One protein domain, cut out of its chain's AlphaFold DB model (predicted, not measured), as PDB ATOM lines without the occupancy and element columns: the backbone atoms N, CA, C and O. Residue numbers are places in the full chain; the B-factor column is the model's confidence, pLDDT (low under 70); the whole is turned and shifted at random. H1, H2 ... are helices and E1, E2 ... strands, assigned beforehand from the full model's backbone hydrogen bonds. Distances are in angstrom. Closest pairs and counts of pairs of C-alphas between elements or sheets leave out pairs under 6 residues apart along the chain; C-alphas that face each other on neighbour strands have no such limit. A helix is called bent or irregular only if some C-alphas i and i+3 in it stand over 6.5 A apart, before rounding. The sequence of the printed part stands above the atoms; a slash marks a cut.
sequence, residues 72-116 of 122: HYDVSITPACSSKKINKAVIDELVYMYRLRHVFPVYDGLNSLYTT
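AT A GLANCE: This is residues 72 to 116 of the 122 residues of the protein "ArgoN domain-containing protein" of Rosa chinensis (UniProt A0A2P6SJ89). A narrow ribbon of two short antiparallel strands, E1 and E2, is widened beyond E2 by residues 106 to 107, and a single helix, H1, lies over one face of it, toward the side of residues 106 to 107. One link runs from E1 to H1 past residue 79, at one end of the domain; at the other end residues 96 to 101, of which 96 to 98 belong to H1, stick out. The printed part has 45 residues, with one named helix and two named strands along the chain in the order E1, H1, E2; the sheet's order is E1 - E2. The class is mixed, helices and strands, with under half of the residues in named elements. The whole is compact, with a radius of gyration of the C-alphas of 10.3 A and spans of 29 by 21 by 15 A.

IN THESE COORDINATES: Begin at the sheet and find C-alpha 72 at (101.281, -34.605, -4.525), where strand E1 starts; it covers residues 72 to 74. Strand E2, residues 112 to 115, ends at C-alpha 115, at (95.434, -37.863, -5.436), 10.2 A from its first C-alpha. Now look for C-alpha 84 at (90.926, -19.900, -2.135): from there helix H1, residues 84 to 98, runs 21.0 A to C-alpha 98 at (88.460, -33.303, -18.145).

HOW THE PARTS SIT: Compare E1 and E2 first: they are antiparallel neighbours, with 146 degrees between their N-to-C directions. The C-alphas of His 72 and Tyr 114 face each other at 4.8 A, and those of Asp 74 and Ser 112 at 5.4 A. Look at the backbone between them: N 73 and O 113 are 2.9 A apart, and N 113 and O 73 are 3.0 A apart, both within hydrogen-bond range. Residues 106 to 107, too short a stretch to be a named strand, pair antiparallel with residues 113 to 114 of E2. H1 is neither bent nor irregular, and in it every O i to N i+4 pair is within hydrogen-bond range.

THE WHOLE: The outline is rounded, and the two C-alphas farthest apart are those of Ser 82 and Arg 101, at 29.5 A. The first and last printed C-alphas, of His 72 and Thr 116, are 9.3 A apart. Read on from 72 to 116 and you will find that the printed part has no cut. The link from E1 to H1, 9 residues, is short, and the link from H1 to E2, residues 99 to 111, is long. In the B-factor column the mean pLDDT of the printed part is 89.6; look at residues 100 to 101 for the two that are under 70.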
ATOM      1  N   HIS A  72     101.349 -36.053  -4.672       94.38
ATOM      2  CA  HIS A  72     101.281 -34.605  -4.525       94.38
ATOM      3  C   HIS A  72     101.700 -33.937  -5.834       94.38
ATOM      4  O   HIS A  72     102.720 -34.305  -6.419       94.38
ATOM      5  N   TYR A  73     100.912 -32.961  -6.275       93.31
ATOM      6  CA  TYR A  73     101.239 -32.097  -7.403       93.31
ATOM      7  C   TYR A  73     101.260 -30.646  -6.948       93.31
ATOM      8  O   TYR A  73     100.371 -30.203  -6.213       93.31
ATOM      9  N   ASP A  74     102.256 -29.918  -7.440       94.88
ATOM     10  CA  ASP A  74     102.330 -28.470  -7.317       94.88
ATOM     11  C   ASP A  74     101.508 -27.818  -8.435       94.88
ATOM     12  O   ASP A  74     101.703 -28.095  -9.623       94.88
ATOM     13  N   VAL A  75     100.552 -26.980  -8.051       93.25
ATOM     14  CA  VAL A  75      99.596 -26.326  -8.945       93.25
ATOM     15  C   VAL A  75      99.847 -24.828  -8.923       93.25
ATOM     16  O   VAL A  75      99.835 -24.196  -7.870       93.25
ATOM     17  N   SER A  76     100.010 -24.238 -10.106       93.69
ATOM     18  CA  SER A  76     100.106 -22.790 -10.273       93.69
ATOM     19  C   SER A  76      98.958 -22.281 -11.143       93.69
ATOM     20  O   SER A  76      98.760 -22.721 -12.275       93.69
ATOM     21  N   ILE A  77      98.168 -21.352 -10.600       92.38
ATOM     22  CA  ILE A  77      97.055 -20.712 -11.310       92.38
ATOM     23  C   ILE A  77      97.500 -19.310 -11.723       92.38
ATOM     24  O   ILE A  77      97.876 -18.495 -10.878       92.38
ATOM     25  N   THR A  78      97.445 -19.028 -13.026       93.25
ATOM     26  CA  THR A  78      97.776 -17.714 -13.595       93.25
ATOM     27  C   THR A  78      96.541 -17.133 -14.291       93.25
ATOM     28  O   THR A  78      95.981 -17.812 -15.151       93.25
ATOM     29  N   PRO A  79      96.108 -15.896 -13.969       92.25
ATOM     30  CA  PRO A  79      96.707 -14.950 -13.021       92.25
ATOM     31  C   PRO A  79      96.542 -15.377 -11.555       92.25
ATOM     32  O   PRO A  79      95.563 -16.028 -11.191       92.25
ATOM     33  N   ALA A  80      97.495 -14.970 -10.710       88.12
ATOM     34  CA  ALA A  80      97.476 -15.301  -9.291       88.12
ATOM     35  C   ALA A  80      96.198 -14.768  -8.627       88.12
ATOM     36  O   ALA A  80      95.925 -13.567  -8.625       88.12
ATOM     37  N   CYS A  81      95.422 -15.679  -8.046       87.06
ATOM     38  CA  CYS A  81      94.181 -15.372  -7.355       87.06
ATOM     39  C   CYS A  81      94.366 -15.598  -5.849       87.06
ATOM     40  O   CYS A  81      94.702 -16.692  -5.402       87.06
ATOM     41  N   SER A  82      94.120 -14.557  -5.048       86.69
ATOM     42  CA  SER A  82      94.225 -14.621  -3.581       86.69
ATOM     43  C   SER A  82      93.074 -15.401  -2.929       86.69
ATOM     44  O   SER A  82      93.197 -15.890  -1.806       86.69
ATOM     45  N   SER A  83      91.940 -15.530  -3.625       94.12
ATOM     46  CA  SER A  83      90.744 -16.188  -3.105       94.12
ATOM     47  C   SER A  83      90.803 -17.705  -3.280       94.12
ATOM     48  O   SER A  83      90.568 -18.230  -4.367       94.12
ATOM     49  N   LYS A  84      90.987 -18.426  -2.166       94.62
ATOM     50  CA  LYS A  84      90.926 -19.900  -2.135       94.62
ATOM     51  C   LYS A  84      89.604 -20.453  -2.668       94.62
ATOM     52  O   LYS A  84      89.589 -21.529  -3.252       94.62
ATOM     53  N   LYS A  85      88.488 -19.736  -2.470       95.50
ATOM     54  CA  LYS A  85      87.168 -20.157  -2.968       95.50
ATOM     55  C   LYS A  85      87.136 -20.173  -4.495       95.50
ATOM     56  O   LYS A  85      86.620 -21.120  -5.074       95.50
ATOM     57  N   ILE A  86      87.701 -19.140  -5.121       95.06
ATOM     58  CA  ILE A  86      87.790 -19.054  -6.582       95.06
ATOM     59  C   ILE A  86      88.747 -20.131  -7.092       95.06
ATOM     60  O   ILE A  86      88.376 -20.880  -7.986       95.06
ATOM     61  N   ASN A  87      89.917 -20.281  -6.466       95.31
ATOM     62  CA  ASN A  87      90.890 -21.301  -6.860       95.31
ATOM     63  C   ASN A  87      90.292 -22.712  -6.800       95.31
ATOM     64  O   ASN A  87      90.483 -23.494  -7.724       95.31
ATOM     65  N   LYS A  88      89.531 -23.032  -5.744       94.94
ATOM     66  CA  LYS A  88      88.821 -24.315  -5.636       94.94
ATOM     67  C   LYS A  88      87.780 -24.491  -6.734       94.94
ATOM     68  O   LYS A  88      87.824 -25.507  -7.406       94.94
ATOM     69  N   ALA A  89      86.942 -23.485  -6.986       94.44
ATOM     70  CA  ALA A  89      85.942 -23.553  -8.052       94.44
ATOM     71  C   ALA A  89      86.570 -23.760  -9.443       94.44
ATOM     72  O   ALA A  89      86.030 -24.504 -10.254       94.44
ATOM     73  N   VAL A  90      87.723 -23.138  -9.708       94.19
ATOM     74  CA  VAL A  90      88.475 -23.348 -10.954       94.19
ATOM     75  C   VAL A  90      88.950 -24.797 -11.064       94.19
ATOM     76  O   VAL A  90      88.744 -25.419 -12.101       94.19
ATOM     77  N   ILE A  91      89.560 -25.352 -10.010       92.81
ATOM     78  CA  ILE A  91      90.006 -26.753 -10.021       92.81
ATOM     79  C   ILE A  91      88.817 -27.715 -10.131       92.81
ATOM     80  O   ILE A  91      88.885 -28.649 -10.925       92.81
ATOM     81  N   ASP A  92      87.722 -27.470  -9.412       92.31
ATOM     82  CA  ASP A  92      86.507 -28.290  -9.473       92.31
ATOM     83  C   ASP A  92      85.942 -28.338 -10.904       92.31
ATOM     84  O   ASP A  92      85.618 -29.417 -11.410       92.31
ATOM     85  N   GLU A  93      85.902 -27.193 -11.591       92.94
ATOM     86  CA  GLU A  93      85.466 -27.116 -12.988       92.94
ATOM     87  C   GLU A  93      86.420 -27.877 -13.921       92.94
ATOM     88  O   GLU A  93      85.972 -28.628 -14.786       92.94
ATOM     89  N   LEU A  94      87.740 -27.767 -13.727       90.75
ATOM     90  CA  LEU A  94      88.715 -28.537 -14.510       90.75
ATOM     91  C   LEU A  94      88.522 -30.048 -14.320       90.75
ATOM     92  O   LEU A  94      88.513 -30.805 -15.294       90.75
ATOM     93  N   VAL A  95      88.324 -30.501 -13.084       89.75
ATOM     94  CA  VAL A  95      88.079 -31.920 -12.786       89.75
ATOM     95  C   VAL A  95      86.797 -32.403 -13.466       89.75
ATOM     96  O   VAL A  95      86.781 -33.494 -14.046       89.75
ATOM     97  N   TYR A  96      85.748 -31.576 -13.459       88.19
ATOM     98  CA  TYR A  96      84.488 -31.863 -14.142       88.19
ATOM     99  C   TYR A  96      84.649 -31.942 -15.670       88.19
ATOM    100  O   TYR A  96      84.205 -32.916 -16.288       88.19
ATOM    101  N   MET A  97      85.322 -30.964 -16.282       89.50
ATOM    102  CA  MET A  97      85.509 -30.881 -17.735       89.50
ATOM    103  C   MET A  97      86.363 -32.026 -18.285       89.50
ATOM    104  O   MET A  97      86.000 -32.642 -19.290       89.50
ATOM    105  N   TYR A  98      87.486 -32.334 -17.632       84.69
ATOM    106  CA  TYR A  98      88.460 -33.303 -18.145       84.69
ATOM    107  C   TYR A  98      88.148 -34.756 -17.762       84.69
ATOM    108  O   TYR A  98      88.871 -35.659 -18.185       84.69
ATOM    109  N   ARG A  99      87.047 -35.001 -17.026       70.31
ATOM    110  CA  ARG A  99      86.520 -36.337 -16.670       70.31
ATOM    111  C   ARG A  99      87.625 -37.317 -16.287       70.31
ATOM    112  O   ARG A  99      87.720 -38.422 -16.830       70.31
ATOM    113  N   LEU A 100      88.478 -36.875 -15.370       64.44
ATOM    114  CA  LEU A 100      89.644 -37.622 -14.924       64.44
ATOM    115  C   LEU A 100      89.170 -38.964 -14.391       64.44
ATOM    116  O   LEU A 100      88.452 -39.041 -13.398       64.44
ATOM    117  N   ARG A 101      89.486 -40.020 -15.142       61.25
ATOM    118  CA  ARG A 101      88.962 -41.367 -14.928       61.25
ATOM    119  C   ARG A 101      89.182 -41.780 -13.477       61.25
ATOM    120  O   ARG A 101      90.311 -42.038 -13.098       61.25
ATOM    121  N   HIS A 102      88.110 -41.856 -12.690       70.25
ATOM    122  CA  HIS A 102      88.090 -42.396 -11.323       70.25
ATOM    123  C   HIS A 102      89.122 -41.820 -10.330       70.25
ATOM    124  O   HIS A 102      89.320 -42.405  -9.268       70.25
ATOM    125  N   VAL A 103      89.758 -40.682 -10.629       79.12
ATOM    126  CA  VAL A 103      90.647 -39.992  -9.689       79.12
ATOM    127  C   VAL A 103      89.869 -38.840  -9.078       79.12
ATOM    128  O   VAL A 103      89.393 -37.966  -9.796       79.12
ATOM    129  N   PHE A 104      89.741 -38.847  -7.754       83.62
ATOM    130  CA  PHE A 104      89.098 -37.778  -6.994       83.62
ATOM    131  C   PHE A 104      90.183 -36.922  -6.342       83.62
ATOM    132  O   PHE A 104      90.666 -37.274  -5.262       83.62
ATOM    133  N   PRO A 105      90.643 -35.851  -7.008       91.56
ATOM    134  CA  PRO A 105      91.672 -35.004  -6.443       91.56
ATOM    135  C   PRO A 105      91.132 -34.179  -5.275       91.56
ATOM    136  O   PRO A 105      89.975 -33.760  -5.261       91.56
ATOM    137  N   VAL A 106      92.007 -33.902  -4.313       93.44
ATOM    138  CA  VAL A 106      91.730 -33.019  -3.180       93.44
ATOM    139  C   VAL A 106      92.678 -31.835  -3.248       93.44
ATOM    140  O   VAL A 106      93.897 -32.003  -3.228       93.44
ATOM    141  N   TYR A 107      92.110 -30.635  -3.320       95.06
ATOM    142  CA  TYR A 107      92.859 -29.391  -3.459       95.06
ATOM    143  C   TYR A 107      92.748 -28.508  -2.213       95.06
ATOM    144  O   TYR A 107      91.653 -28.248  -1.697       95.06
ATOM    145  N   ASP A 108      93.883 -27.993  -1.740       93.88
ATOM    146  CA  ASP A 108      93.947 -27.123  -0.561       93.88
ATOM    147  C   ASP A 108      93.420 -25.693  -0.824       93.88
ATOM    148  O   ASP A 108      92.953 -25.012   0.102       93.88
ATOM    149  N   GLY A 109      93.406 -25.260  -2.089       92.69
ATOM    150  CA  GLY A 109      93.009 -23.916  -2.524       92.69
ATOM    151  C   GLY A 109      94.176 -22.974  -2.833       92.69
ATOM    152  O   GLY A 109      93.920 -21.802  -3.125       92.69
ATOM    153  N   LEU A 110      95.419 -23.448  -2.731       90.94
ATOM    154  CA  LEU A 110      96.635 -22.680  -2.999       90.94
ATOM    155  C   LEU A 110      97.480 -23.343  -4.083       90.94
ATOM    156  O   LEU A 110      97.388 -22.944  -5.235       90.94
ATOM    157  N   ASN A 111      98.303 -24.320  -3.707       94.12
ATOM    158  CA  ASN A 111      99.286 -24.912  -4.608       94.12
ATOM    159  C   ASN A 111      99.317 -26.440  -4.504       94.12
ATOM    160  O   ASN A 111      99.945 -27.087  -5.327       94.12
ATOM    161  N   SER A 112      98.672 -27.045  -3.500       95.25
ATOM    162  CA  SER A 112      98.825 -28.481  -3.250       95.25
ATOM    163  C   SER A 112      97.590 -29.258  -3.671       95.25
ATOM    164  O   SER A 112      96.515 -29.114  -3.080       95.25
ATOM    165  N   LEU A 113      97.773 -30.126  -4.665       94.56
ATOM    166  CA  LEU A 113      96.773 -31.083  -5.122       94.56
ATOM    167  C   LEU A 113      97.204 -32.502  -4.755       94.56
ATOM    168  O   LEU A 113      98.325 -32.910  -5.051       94.56
ATOM    169  N   TYR A 114      96.301 -33.261  -4.145       93.81
ATOM    170  CA  TYR A 114      96.553 -34.629  -3.710       93.81
ATOM    171  C   TYR A 114      95.648 -35.616  -4.433       93.81
ATOM    172  O   TYR A 114      94.467 -35.340  -4.650       93.81
ATOM    173  N   THR A 115      96.185 -36.784  -4.776       92.00
ATOM    174  CA  THR A 115      95.434 -37.863  -5.436       92.00
ATOM    175  C   THR A 115      95.870 -39.235  -4.934       92.00
ATOM    176  O   THR A 115      96.998 -39.410  -4.472       92.00
ATOM    177  N   THR A 116      94.977 -40.215  -5.060       89.44
ATOM    178  CA  THR A 116      95.246 -41.630  -4.753       89.44
ATOM    179  C   THR A 116      95.938 -42.370  -5.899       89.44
ATOM    180  O   THR A 116      96.578 -43.392  -5.682       89.44
TER     181      THR A 116